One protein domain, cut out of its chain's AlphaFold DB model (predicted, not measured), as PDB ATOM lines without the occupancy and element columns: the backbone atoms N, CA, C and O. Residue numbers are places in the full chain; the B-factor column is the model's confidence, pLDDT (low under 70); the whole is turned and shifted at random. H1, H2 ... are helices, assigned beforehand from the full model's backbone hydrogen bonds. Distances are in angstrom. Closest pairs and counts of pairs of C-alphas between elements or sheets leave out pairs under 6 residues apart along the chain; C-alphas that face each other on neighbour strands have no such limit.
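This is residues 10 to 111 of the 114 residues of an uncharacterized protein of Nitrosopumilus sp (UniProt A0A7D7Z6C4). Two long helices, H3 and H5, run opposite ways as sides of an open frame; H4 crosses between them at one end, and H1, packed on H5, and H2 bridge them nearer the other. The 102 printed residues hold five named helices, H1 to H5, all helix, only just loose, close to extended: radius of gyration of the C-alphas 19.0 A, spans 63 by 27 by 17 A.

Find C-alpha 10 at (106.883, 200.873, 188.341), where H1, residues 10 to 18, begins. H2 is residues 20 to 28, H3 34 to 59, 36.8 A long, H4 64 to 76, and H5 79 to 111, 48.3 A long, ending at (95.792, 188.013, 181.807).

Look at Ile 13 and Ile 98, the closest C-alphas, 6.2 A apart, where H1 touches residues 94 to 102 of H5 alone. H2 touches H1 only at the corner, C-alphas 16 and 23 being closest at 5.4 A. H3 touches H4 at a steep tilt of 56 degrees, closest at C-alphas 58 and 64, 5.4 A. H3 and H5 are apart. In H1 and H4 every O i to N i+4 pair is within hydrogen-bond range; H2 has 3 of 5, H3 21 of 22, H5 28 of 29.

The printed part has no cut, its four links are tight, and pLDDT is under 70 at 35 residues, among them 11 to 40.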
ATOM      1  N   LEU A  10     105.928 199.890 187.828       70.25
ATOM      2  CA  LEU A  10     106.883 200.873 188.341       70.25
ATOM      3  C   LEU A  10     107.694 201.515 187.205       70.25
ATOM      4  O   LEU A  10     107.864 202.730 187.165       70.25
ATOM      5  N   TRP A  11     108.105 200.707 186.223       65.31
ATOM      6  CA  TRP A  11     108.791 201.208 185.032       65.31
ATOM      7  C   TRP A  11     107.875 202.015 184.118       65.31
ATOM      8  O   TRP A  11     108.319 203.023 183.583       65.31
ATOM      9  N   GLN A  12     106.604 201.629 183.953       65.50
ATOM     10  CA  GLN A  12     105.673 202.432 183.156       65.50
ATOM     11  C   GLN A  12     105.454 203.812 183.776       65.50
ATOM     12  O   GLN A  12     105.563 204.797 183.062       65.50
ATOM     13  N   ILE A  13     105.241 203.897 185.093       65.44
ATOM     14  CA  ILE A  13     105.084 205.186 185.786       65.44
ATOM     15  C   ILE A  13     106.336 206.055 185.612       65.44
ATOM     16  O   ILE A  13     106.221 207.223 185.255       65.44
ATOM     17  N   LEU A  14     107.532 205.485 185.803       66.12
ATOM     18  CA  LEU A  14     108.794 206.199 185.584       66.12
ATOM     19  C   LEU A  14     108.924 206.715 184.144       66.12
ATOM     20  O   LEU A  14     109.277 207.871 183.940       66.12
ATOM     21  N   PHE A  15     108.600 205.897 183.142       65.88
ATOM     22  CA  PHE A  15     108.671 206.317 181.741       65.88
ATOM     23  C   PHE A  15     107.686 207.439 181.397       65.88
ATOM     24  O   PHE A  15     108.026 208.324 180.621       65.88
ATOM     25  N   VAL A  16     106.497 207.417 181.991       63.97
ATOM     26  CA  VAL A  16     105.427 208.398 181.759       63.97
ATOM     27  C   VAL A  16     105.770 209.741 182.382       63.97
ATOM     28  O   VAL A  16     105.631 210.781 181.747       63.97
ATOM     29  N   VAL A  17     106.273 209.715 183.617       63.09
ATOM     30  CA  VAL A  17     106.621 210.927 184.363       63.09
ATOM     31  C   VAL A  17     107.878 211.590 183.794       63.09
ATOM     32  O   VAL A  17     107.939 212.814 183.724       63.09
ATOM     33  N   PHE A  18     108.875 210.808 183.371       59.31
ATOM     34  CA  PHE A  18     110.164 211.351 182.928       59.31
ATOM     35  C   PHE A  18     110.294 211.523 181.412       59.31
ATOM     36  O   PHE A  18     111.177 212.255 180.966       59.31
ATOM     37  N   VAL A  19     109.446 210.879 180.601       59.38
ATOM     38  CA  VAL A  19     109.521 210.979 179.137       59.38
ATOM     39  C   VAL A  19     108.127 211.189 178.528       59.38
ATOM     40  O   VAL A  19     107.505 210.237 178.049       59.38
ATOM     41  N   PRO A  20     107.660 212.450 178.435       53.16
ATOM     42  CA  PRO A  20     106.336 212.791 177.894       53.16
ATOM     43  C   PRO A  20     106.086 212.254 176.473       53.16
ATOM     44  O   PRO A  20     104.967 211.926 176.092       53.16
ATOM     45  N   ILE A  21     107.147 212.121 175.668       52.84
ATOM     46  CA  ILE A  21     107.081 211.641 174.278       52.84
ATOM     47  C   ILE A  21     106.855 210.120 174.208       52.84
ATOM     48  O   ILE A  21     106.211 209.626 173.277       52.84
ATOM     49  N   LEU A  22     107.357 209.357 175.186       47.00
ATOM     50  CA  LEU A  22     107.167 207.903 175.231       47.00
ATOM     51  C   LEU A  22     105.761 207.517 175.683       47.00
ATOM     52  O   LEU A  22     105.322 206.407 175.382       47.00
ATOM     53  N   ASP A  23     105.041 208.443 176.310       54.47
ATOM     54  CA  ASP A  23     103.647 208.278 176.697       54.47
ATOM     55  C   ASP A  23     102.773 208.037 175.454       54.47
ATOM     56  O   ASP A  23     102.102 207.011 175.326       54.47
ATOM     57  N   LEU A  24     102.918 208.883 174.428       52.16
ATOM     58  CA  LEU A  24     102.261 208.720 173.123       52.16
ATOM     59  C   LEU A  24     102.584 207.374 172.458       52.16
ATOM     60  O   LEU A  24     101.705 206.745 171.864       52.16
ATOM     61  N   TRP A  25     103.830 206.910 172.561       48.88
ATOM     62  CA  TRP A  25     104.269 205.659 171.938       48.88
ATOM     63  C   TRP A  25     103.764 204.417 172.693       48.88
ATOM     64  O   TRP A  25     103.303 203.451 172.071       48.88
ATOM     65  N   ALA A  26     103.771 204.455 174.028       51.81
ATOM     66  CA  ALA A  26     103.198 203.425 174.890       51.81
ATOM     67  C   ALA A  26     101.669 203.345 174.736       51.81
ATOM     68  O   ALA A  26     101.118 202.243 174.634       51.81
ATOM     69  N   PHE A  27     100.990 204.487 174.597       55.25
ATOM     70  CA  PHE A  27      99.554 204.556 174.330       55.25
ATOM     71  C   PHE A  27      99.184 204.104 172.907       55.25
ATOM     72  O   PHE A  27      98.207 203.368 172.737       55.25
ATOM     73  N   TYR A  28      99.977 204.449 171.882       54.53
ATOM     74  CA  TYR A  28      99.760 203.997 170.495       54.53
ATOM     75  C   TYR A  28      99.860 202.470 170.352       54.53
ATOM     76  O   TYR A  28      99.165 201.856 169.534       54.53
ATOM     77  N   ARG A  29     100.697 201.838 171.181       55.94
ATOM     78  CA  ARG A  29     100.888 200.383 171.241       55.94
ATOM     79  C   ARG A  29      99.641 199.625 171.720       55.94
ATOM     80  O   ARG A  29      99.515 198.434 171.428       55.94
ATOM     81  N   ILE A  30      98.720 200.278 172.432       57.91
ATOM     82  CA  ILE A  30      97.561 199.647 173.075       57.91
ATOM     83  C   ILE A  30      96.272 200.058 172.340       57.91
ATOM     84  O   ILE A  30      95.737 201.148 172.521       57.91
ATOM     85  N   GLN A  31      95.708 199.150 171.533       52.75
ATOM     86  CA  GLN A  31      94.531 199.416 170.679       52.75
ATOM     87  C   GLN A  31      93.295 199.968 171.418       52.75
ATOM     88  O   GLN A  31      92.516 200.711 170.825       52.75
ATOM     89  N   ARG A  32      93.102 199.640 172.704       52.97
ATOM     90  CA  ARG A  32      91.969 200.146 173.506       52.97
ATOM     91  C   ARG A  32      92.167 201.589 173.990       52.97
ATOM     92  O   ARG A  32      91.175 202.273 174.204       52.97
ATOM     93  N   LEU A  33      93.412 202.053 174.112       49.41
ATOM     94  CA  LEU A  33      93.756 203.412 174.548       49.41
ATOM     95  C   LEU A  33      93.794 204.422 173.392       49.41
ATOM     96  O   LEU A  33      93.607 205.610 173.622       49.41
ATOM     97  N   LYS A  34      93.895 203.956 172.139       55.25
ATOM     98  CA  LYS A  34      93.783 204.801 170.934       55.25
ATOM     99  C   LYS A  34      92.492 205.635 170.900       55.25
ATOM    100  O   LYS A  34      92.526 206.795 170.511       55.25
ATOM    101  N   LYS A  35      91.360 205.058 171.332       57.78
ATOM    102  CA  LYS A  35      90.069 205.767 171.415       57.78
ATOM    103  C   LYS A  35      90.054 206.832 172.514       57.78
ATOM    104  O   LYS A  35      89.497 207.896 172.297       57.78
ATOM    105  N   TYR A  36      90.685 206.554 173.656       57.12
ATOM    106  CA  TYR A  36      90.802 207.506 174.765       57.12
ATOM    107  C   TYR A  36      91.724 208.673 174.415       57.12
ATOM    108  O   TYR A  36      91.374 209.817 174.669       57.12
ATOM    109  N   LEU A  37      92.852 208.399 173.755       61.72
ATOM    110  CA  LEU A  37      93.776 209.435 173.298       61.72
ATOM    111  C   LEU A  37      93.102 210.352 172.278       61.72
ATOM    112  O   LEU A  37      93.190 211.565 172.395       61.72
ATOM    113  N   LEU A  38      92.337 209.784 171.345       68.31
ATOM    114  CA  LEU A  38      91.527 210.565 170.414       68.31
ATOM    115  C   LEU A  38      90.481 211.417 171.155       68.31
ATOM    116  O   LEU A  38      90.298 212.574 170.814       68.31
ATOM    117  N   PHE A  39      89.863 210.900 172.220       69.31
ATOM    118  CA  PHE A  39      88.891 211.648 173.026       69.31
ATOM    119  C   PHE A  39      89.493 212.785 173.861       69.31
ATOM    120  O   PHE A  39      88.759 213.687 174.235       69.31
ATOM    121  N   VAL A  40      90.792 212.758 174.165       68.94
ATOM    122  CA  VAL A  40      91.486 213.838 174.897       68.94
ATOM    123  C   VAL A  40      92.129 214.826 173.922       68.94
ATOM    124  O   VAL A  40      91.994 216.038 174.067       68.94
ATOM    125  N   TYR A  41      92.768 214.307 172.876       72.69
ATOM    126  CA  TYR A  41      93.504 215.101 171.899       72.69
ATOM    127  C   TYR A  41      92.577 215.840 170.931       72.69
ATOM    128  O   TYR A  41      92.880 216.958 170.531       72.69
ATOM    129  N   VAL A  42      91.426 215.258 170.564       78.31
ATOM    130  CA  VAL A  42      90.457 215.937 169.688       78.31
ATOM    131  C   VAL A  42      89.892 217.193 170.357       78.31
ATOM    132  O   VAL A  42      90.000 218.249 169.740       78.31
ATOM    133  N   PRO A  43      89.378 217.164 171.604       76.62
ATOM    134  CA  PRO A  43      88.969 218.386 172.295       76.62
ATOM    135  C   PRO A  43      90.098 219.406 172.438       76.62
ATOM    136  O   PRO A  43      89.858 220.597 172.265       76.62
ATOM    137  N   GLN A  44      91.329 218.955 172.692       73.56
ATOM    138  CA  GLN A  44      92.486 219.844 172.782       73.56
ATOM    139  C   GLN A  44      92.774 220.552 171.448       73.56
ATOM    140  O   GLN A  44      92.964 221.767 171.424       73.56
ATOM    141  N   MET A  45      92.753 219.819 170.332       81.50
ATOM    142  CA  MET A  45      92.924 220.393 168.994       81.50
ATOM    143  C   MET A  45      91.774 221.335 168.628       81.50
ATOM    144  O   MET A  45      92.012 222.391 168.051       81.50
ATOM    145  N   VAL A  46      90.536 220.989 168.996       87.50
ATOM    146  CA  VAL A  46      89.368 221.857 168.790       87.50
ATOM    147  C   VAL A  46      89.520 223.156 169.578       87.50
ATOM    148  O   VAL A  46      89.352 224.225 168.999       87.50
ATOM    149  N   MET A  47      89.909 223.093 170.853       82.81
ATOM    150  CA  MET A  47      90.168 224.286 171.665       82.81
ATOM    151  C   MET A  47      91.270 225.163 171.068       82.81
ATOM    152  O   MET A  47      91.100 226.377 170.990       82.81
ATOM    153  N   ALA A  48      92.365 224.565 170.592       81.00
ATOM    154  CA  ALA A  48      93.436 225.312 169.935       81.00
ATOM    155  C   ALA A  48      92.935 226.037 168.675       81.00
ATOM    156  O   ALA A  48      93.214 227.219 168.491       81.00
ATOM    157  N   ILE A  49      92.142 225.358 167.838       89.81
ATOM    158  CA  ILE A  49      91.536 225.964 166.645       89.81
ATOM    159  C   ILE A  49      90.588 227.103 167.036       89.81
ATOM    160  O   ILE A  49      90.638 228.161 166.418       89.81
ATOM    161  N   VAL A  50      89.761 226.925 168.072       91.12
ATOM    162  CA  VAL A  50      88.847 227.970 168.566       91.12
ATOM    163  C   VAL A  50      89.620 229.205 169.021       91.12
ATOM    164  O   VAL A  50      89.249 230.313 168.645       91.12
ATOM    165  N   ILE A  51      90.714 229.027 169.765       85.25
ATOM    166  CA  ILE A  51      91.571 230.136 170.206       85.25
ATOM    167  C   ILE A  51      92.177 230.855 168.998       85.25
ATOM    168  O   ILE A  51      92.122 232.079 168.931       85.25
ATOM    169  N   ILE A  52      92.700 230.117 168.015       86.56
ATOM    170  CA  ILE A  52      93.264 230.711 166.795       86.56
ATOM    171  C   ILE A  52      92.198 231.513 166.046       86.56
ATOM    172  O   ILE A  52      92.437 232.663 165.697       86.56
ATOM    173  N   VAL A  53      91.012 230.941 165.827       90.31
ATOM    174  CA  VAL A  53      89.907 231.627 165.143       90.31
ATOM    175  C   VAL A  53      89.466 232.865 165.923       90.31
ATOM    176  O   VAL A  53      89.209 233.903 165.316       90.31
ATOM    177  N   PHE A  54      89.401 232.790 167.251       88.00
ATOM    178  CA  PHE A  54      89.066 233.926 168.105       88.00
ATOM    179  C   PHE A  54      90.086 235.065 167.959       88.00
ATOM    180  O   PHE A  54      89.699 236.197 167.678       88.00
ATOM    181  N   VAL A  55      91.381 234.753 168.061       84.25
ATOM    182  CA  VAL A  55      92.466 235.736 167.908       84.25
ATOM    183  C   VAL A  55      92.468 236.332 166.501       84.25
ATOM    184  O   VAL A  55      92.564 237.544 166.349       84.25
ATOM    185  N   VAL A  56      92.310 235.506 165.467       86.44
ATOM    186  CA  VAL A  56      92.267 235.965 164.073       86.44
ATOM    187  C   VAL A  56      91.093 236.919 163.839       86.44
ATOM    188  O   VAL A  56      91.291 237.974 163.244       86.44
ATOM    189  N   ASN A  57      89.894 236.604 164.339       86.81
ATOM    190  CA  ASN A  57      88.750 237.516 164.230       86.81
ATOM    191  C   ASN A  57      89.002 238.840 164.964       86.81
ATOM    192  O   ASN A  57      88.698 239.893 164.415       86.81
ATOM    193  N   MET A  58      89.611 238.800 166.153       82.88
ATOM    194  CA  MET A  58      89.969 240.007 166.904       82.88
ATOM    195  C   MET A  58      90.973 240.887 166.141       82.88
ATOM    196  O   MET A  58      90.839 242.107 166.148       82.88
ATOM    197  N   VAL A  59      91.948 240.284 165.451       85.69
ATOM    198  CA  VAL A  59      92.952 241.005 164.645       85.69
ATOM    199  C   VAL A  59      92.328 241.732 163.450       85.69
ATOM    200  O   VAL A  59      92.796 242.812 163.096       85.69
ATOM    201  N   PHE A  60      91.293 241.162 162.826       87.81
ATOM    202  CA  PHE A  60      90.666 241.724 161.624       87.81
ATOM    203  C   PHE A  60      89.571 242.773 161.900       87.81
ATOM    204  O   PHE A  60      89.024 243.333 160.950       87.81
ATOM    205  N   GLU A  61      89.249 243.069 163.162       86.25
ATOM    206  CA  GLU A  61      88.360 244.184 163.514       86.25
ATOM    207  C   GLU A  61      89.036 245.555 163.320       86.25
ATOM    208  O   GLU A  61      90.264 245.678 163.342       86.25
ATOM    209  N   GLU A  62      88.239 246.624 163.186       78.81
ATOM    210  CA  GLU A  62      88.764 247.992 163.284       78.81
ATOM    211  C   GLU A  62      89.444 248.173 164.653       78.81
ATOM    212  O   GLU A  62      88.858 247.900 165.706       78.81
ATOM    213  N   ASN A  63      90.712 248.595 164.628       84.62
ATOM    214  CA  ASN A  63      91.624 248.662 165.778       84.62
ATOM    215  C   ASN A  63      91.989 247.294 166.396       84.62
ATOM    216  O   ASN A  63      92.363 247.218 167.568       84.62
ATOM    217  N   GLY A  64      91.935 246.206 165.620       83.44
ATOM    218  CA  GLY A  64      92.227 244.849 166.094       83.44
ATOM    219  C   GLY A  64      93.598 244.683 166.758       83.44
ATOM    220  O   GLY A  64      93.709 244.006 167.776       83.44
ATOM    221  N   LEU A  65      94.636 245.369 166.265       84.38
ATOM    222  CA  LEU A  65      95.970 245.349 166.886       84.38
ATOM    223  C   LEU A  65      95.991 245.967 168.296       84.38
ATOM    224  O   LEU A  65      96.660 245.432 169.172       84.38
ATOM    225  N   GLU A  66      95.237 247.044 168.529       86.81
ATOM    226  CA  GLU A  66      95.125 247.696 169.844       86.81
ATOM    227  C   GLU A  66      94.304 246.844 170.825       86.81
ATOM    228  O   GLU A  66      94.607 246.757 172.016       86.81
ATOM    229  N   LYS A  67      93.283 246.138 170.324       83.12
ATOM    230  CA  LYS A  67      92.533 245.161 171.126       83.12
ATOM    231  C   LYS A  67      93.394 243.966 171.529       83.12
ATOM    232  O   LYS A  67      93.299 243.521 172.669       83.12
ATOM    233  N   VAL A  68      94.237 243.467 170.623       83.12
ATOM    234  CA  VAL A  68      95.160 242.360 170.912       83.12
ATOM    235  C   VAL A  68      96.246 242.787 171.897       83.12
ATOM    236  O   VAL A  68      96.536 242.022 172.814       83.12
ATOM    237  N   SER A  69      96.812 243.993 171.766       82.81
ATOM    238  CA  SER A  69      97.792 244.490 172.742       82.81
ATOM    239  C   SER A  69      97.167 244.631 174.126       82.81
ATOM    240  O   SER A  69      97.713 244.111 175.090       82.81
ATOM    241  N   LYS A  70      95.962 245.206 174.219       83.88
ATOM    242  CA  LYS A  70      95.245 245.318 175.493       83.88
ATOM    243  C   LYS A  70      94.892 243.955 176.096       83.88
ATOM    244  O   LYS A  70      95.011 243.771 177.299       83.88
ATOM    245  N   PHE A  71      94.486 242.988 175.270       81.06
ATOM    246  CA  PHE A  71      94.247 241.616 175.720       81.06
ATOM    247  C   PHE A  71      95.534 240.950 176.231       81.06
ATOM    248  O   PHE A  71      95.492 240.228 177.222       81.06
ATOM    249  N   SER A  72      96.672 241.210 175.583       80.50
ATOM    250  CA  SER A  72      97.984 240.760 176.054       80.50
ATOM    251  C   SER A  72      98.352 241.394 177.398       80.50
ATOM    252  O   SER A  72      98.781 240.678 178.295       80.50
ATOM    253  N   ASP A  73      98.143 242.701 177.558       81.62
ATOM    254  CA  ASP A  73      98.432 243.424 178.804       81.62
ATOM    255  C   ASP A  73      97.520 242.959 179.958       81.62
ATOM    256  O   ASP A  73      97.972 242.784 181.091       81.62
ATOM    257  N   ASP A  74      96.240 242.691 179.672       80.06
ATOM    258  CA  ASP A  74      95.287 242.137 180.644       80.06
ATOM    259  C   ASP A  74      95.667 240.700 181.066       80.06
ATOM    260  O   ASP A  74      95.450 240.311 182.219       80.06
ATOM    261  N   LEU A  75      96.241 239.900 180.156       74.94
ATOM    262  CA  LEU A  75      96.795 238.582 180.487       74.94
ATOM    263  C   LEU A  75      98.043 238.703 181.367       74.94
ATOM    264  O   LEU A  75      98.186 237.922 182.311       74.94
ATOM    265  N   ASP A  76      98.898 239.683 181.078       72.06
ATOM    266  CA  ASP A  76     100.143 239.933 181.806       72.06
ATOM    267  C   ASP A  76      99.860 240.339 183.270       72.06
ATOM    268  O   ASP A  76     100.389 239.782 184.234       72.06
ATOM    269  N   GLY A  77      98.866 241.211 183.473       73.88
ATOM    270  CA  GLY A  77      98.402 241.607 184.809       73.88
ATOM    271  C   GLY A  77      97.856 240.457 185.672       73.88
ATOM    272  O   GLY A  77      97.747 240.599 186.893       73.88
ATOM    273  N   ASN A  78      97.530 239.310 185.066       70.31
ATOM    274  CA  ASN A  78      96.991 238.129 185.740       70.31
ATOM    275  C   ASN A  78      97.890 236.884 185.575       70.31
ATOM    276  O   ASN A  78      97.428 235.755 185.798       70.31
ATOM    277  N   GLU A  79      99.171 237.074 185.223       67.62
ATOM    278  CA  GLU A  79     100.154 236.006 184.981       67.62
ATOM    279  C   GLU A  79     100.191 234.963 186.097       67.62
ATOM    280  O   GLU A  79     100.281 233.764 185.830       67.62
ATOM    281  N   ILE A  80     100.087 235.395 187.356       70.25
ATOM    282  CA  ILE A  80     100.148 234.498 188.514       70.25
ATOM    283  C   ILE A  80      98.976 233.514 188.484       70.25
ATOM    284  O   ILE A  80      99.178 232.310 188.638       70.25
ATOM    285  N   LEU A  81      97.752 233.986 188.245       72.75
ATOM    286  CA  LEU A  81      96.570 233.123 188.218       72.75
ATOM    287  C   LEU A  81      96.613 232.170 187.019       72.75
ATOM    288  O   LEU A  81      96.285 230.991 187.159       72.75
ATOM    289  N   LEU A  82      97.069 232.653 185.864       72.12
ATOM    290  CA  LEU A  82      97.180 231.871 184.630       72.12
ATOM    291  C   LEU A  82      98.285 230.806 184.712       72.12
ATOM    292  O   LEU A  82      98.095 229.659 184.296       72.12
ATOM    293  N   THR A  83      99.413 231.143 185.333       73.75
ATOM    294  CA  THR A  83     100.519 230.217 185.608       73.75
ATOM    295  C   THR A  83     100.109 229.162 186.632       73.75
ATOM    296  O   THR A  83     100.342 227.969 186.428       73.75
ATOM    297  N   VAL A  84      99.430 229.557 187.712       70.56
ATOM    298  CA  VAL A  84      98.922 228.613 188.719       70.56
ATOM    299  C   VAL A  84      97.870 227.684 188.108       70.56
ATOM    300  O   VAL A  84      97.936 226.470 188.316       70.56
ATOM    301  N   ALA A  85      96.942 228.212 187.307       69.50
ATOM    302  CA  ALA A  85      95.908 227.418 186.647       69.50
ATOM    303  C   ALA A  85      96.500 226.422 185.636       69.50
ATOM    304  O   ALA A  85      96.156 225.240 185.665       69.50
ATOM    305  N   SER A  86      97.422 226.865 184.778       72.00
ATOM    306  CA  SER A  86      98.082 225.993 183.797       72.00
ATOM    307  C   SER A  86      98.915 224.896 184.466       72.00
ATOM    308  O   SER A  86      98.844 223.732 184.064       72.00
ATOM    309  N   THR A  87      99.619 225.227 185.550       70.44
ATOM    310  CA  THR A  87     100.388 224.253 186.335       70.44
ATOM    311  C   THR A  87      99.473 223.237 187.020       70.44
ATOM    312  O   THR A  87      99.732 222.034 186.965       70.44
ATOM    313  N   ALA A  88      98.364 223.686 187.617       71.62
ATOM    314  CA  ALA A  88      97.385 222.808 188.257       71.62
ATOM    315  C   ALA A  88      96.737 221.839 187.255       71.62
ATOM    316  O   ALA A  88      96.603 220.647 187.543       71.62
ATOM    317  N   ILE A  89      96.397 222.323 186.056       72.69
ATOM    318  CA  ILE A  89      95.874 221.491 184.965       72.69
ATOM    319  C   ILE A  89      96.923 220.449 184.542       72.69
ATOM    320  O   ILE A  89      96.600 219.264 184.447       72.69
ATOM    321  N   GLY A  90      98.184 220.852 184.352       72.56
ATOM    322  CA  GLY A  90      99.277 219.943 183.982       72.56
ATOM    323  C   GLY A  90      99.530 218.835 185.012       72.56
ATOM    324  O   GLY A  90      99.665 217.658 184.657       72.56
ATOM    325  N   LEU A  91      99.516 219.181 186.303       72.06
ATOM    326  CA  LEU A  91      99.629 218.203 187.390       72.06
ATOM    327  C   LEU A  91      98.419 217.262 187.430       72.06
ATOM    328  O   LEU A  91      98.593 216.050 187.572       72.06
ATOM    329  N   GLY A  92      97.207 217.788 187.234       72.56
ATOM    330  CA  GLY A  92      95.985 216.987 187.154       72.56
ATOM    331  C   GLY A  92      96.039 215.945 186.035       72.56
ATOM    332  O   GLY A  92      95.741 214.771 186.268       72.56
ATOM    333  N   PHE A  93      96.498 216.337 184.843       71.88
ATOM    334  CA  PHE A  93      96.693 215.410 183.725       71.88
ATOM    335  C   PHE A  93      97.762 214.354 184.014       71.88
ATOM    336  O   PHE A  93      97.568 213.184 183.675       71.88
ATOM    337  N   THR A  94      98.855 214.730 184.680       70.25
ATOM    338  CA  THR A  94      99.907 213.783 185.083       70.25
ATOM    339  C   THR A  94      99.358 212.727 186.045       70.25
ATOM    340  O   THR A  94      99.528 211.528 185.819       70.25
ATOM    341  N   ILE A  95      98.632 213.150 187.082       73.88
ATOM    342  CA  ILE A  95      98.026 212.245 188.072       73.88
ATOM    343  C   ILE A  95      97.014 211.306 187.403       73.88
ATOM    344  O   ILE A  95      97.024 210.097 187.648       73.88
ATOM    345  N   LEU A  96      96.167 211.841 186.523       72.69
ATOM    346  CA  LEU A  96      95.177 211.059 185.787       72.69
ATOM    347  C   LEU A  96      95.838 210.026 184.861       72.69
ATOM    348  O   LEU A  96      95.379 208.885 184.779       72.69
ATOM    349  N   SER A  97      96.946 210.392 184.217       65.50
ATOM    350  CA  SER A  97      97.722 209.485 183.364       65.50
ATOM    351  C   SER A  97      98.327 208.340 184.179       65.50
ATOM    352  O   SER A  97      98.158 207.175 183.815       65.50
ATOM    353  N   ILE A  98      98.922 208.639 185.340       70.56
ATOM    354  CA  ILE A  98      99.441 207.619 186.268       70.56
ATOM    355  C   ILE A  98      98.324 206.656 186.694       70.56
ATOM    356  O   ILE A  98      98.490 205.437 186.602       70.56
ATOM    357  N   TYR A  99      97.167 207.182 187.107       75.19
ATOM    358  CA  TYR A  99      96.023 206.368 187.528       75.19
ATOM    359  C   TYR A  99      95.553 205.400 186.429       75.19
ATOM    360  O   TYR A  99      95.325 204.209 186.682       75.19
ATOM    361  N   LEU A 100      95.433 205.892 185.193       70.00
ATOM    362  CA  LEU A 100      95.027 205.074 184.050       70.00
ATOM    363  C   LEU A 100      96.035 203.960 183.762       70.00
ATOM    364  O   LEU A 100      95.637 202.831 183.468       70.00
ATOM    365  N   ILE A 101      97.326 204.258 183.880       70.00
ATOM    366  CA  ILE A 101      98.410 203.316 183.596       70.00
ATOM    367  C   ILE A 101      98.497 202.219 184.644       70.00
ATOM    368  O   ILE A 101      98.644 201.048 184.278       70.00
ATOM    369  N   VAL A 102      98.340 202.563 185.924       70.50
ATOM    370  CA  VAL A 102      98.249 201.581 187.015       70.50
ATOM    371  C   VAL A 102      97.062 200.656 186.775       70.50
ATOM    372  O   VAL A 102      97.236 199.444 186.633       70.50
ATOM    373  N   THR A 103      95.870 201.232 186.606       72.19
ATOM    374  CA  THR A 103      94.630 200.469 186.404       72.19
ATOM    375  C   THR A 103      94.714 199.566 185.170       72.19
ATOM    376  O   THR A 103      94.193 198.444 185.152       72.19
ATOM    377  N   TRP A 104      95.355 200.043 184.103       71.50
ATOM    378  CA  TRP A 104      95.543 199.269 182.885       71.50
ATOM    379  C   TRP A 104      96.553 198.137 183.068       71.50
ATOM    380  O   TRP A 104      96.271 197.002 182.680       71.50
ATOM    381  N   SER A 105      97.702 198.432 183.669       67.56
ATOM    382  CA  SER A 105      98.772 197.461 183.881       67.56
ATOM    383  C   SER A 105      98.321 196.319 184.781       67.56
ATOM    384  O   SER A 105      98.624 195.165 184.489       67.56
ATOM    385  N   GLU A 106      97.522 196.608 185.808       75.25
ATOM    386  CA  GLU A 106      96.882 195.582 186.634       75.25
ATOM    387  C   GLU A 106      95.951 194.685 185.808       75.25
ATOM    388  O   GLU A 106      96.071 193.460 185.836       75.25
ATOM    389  N   LYS A 107      95.048 195.276 185.010       73.50
ATOM    390  CA  LYS A 107      94.137 194.515 184.132       73.50
ATOM    391  C   LYS A 107      94.881 193.688 183.085       73.50
ATOM    392  O   LYS A 107      94.387 192.638 182.675       73.50
ATOM    393  N   TRP A 108      96.026 194.170 182.610       69.56
ATOM    394  CA  TRP A 108      96.859 193.466 181.646       69.56
ATOM    395  C   TRP A 108      97.622 192.312 182.297       69.56
ATOM    396  O   TRP A 108      97.567 191.196 181.789       69.56
ATOM    397  N   ASN A 109      98.271 192.549 183.439       74.62
ATOM    398  CA  ASN A 109      99.046 191.534 184.151       74.62
ATOM    399  C   ASN A 109      98.174 190.375 184.649       74.62
ATOM    400  O   ASN A 109      98.618 189.231 184.568       74.62
ATOM    401  N   LYS A 110      96.914 190.644 185.019       77.00
ATOM    402  CA  LYS A 110      95.913 189.609 185.340       77.00
ATOM    403  C   LYS A 110      95.670 188.604 184.210       77.00
ATOM    404  O   LYS A 110      95.286 187.477 184.476       77.00
ATOM    405  N   LYS A 111      95.915 188.958 182.940       70.19
ATOM    406  CA  LYS A 111      95.792 188.013 181.807       70.19
ATOM    407  C   LYS A 111      96.935 187.001 181.719       70.19
ATOM    408  O   LYS A 111      96.845 186.058 180.941       70.19
TER     409      LYS A 111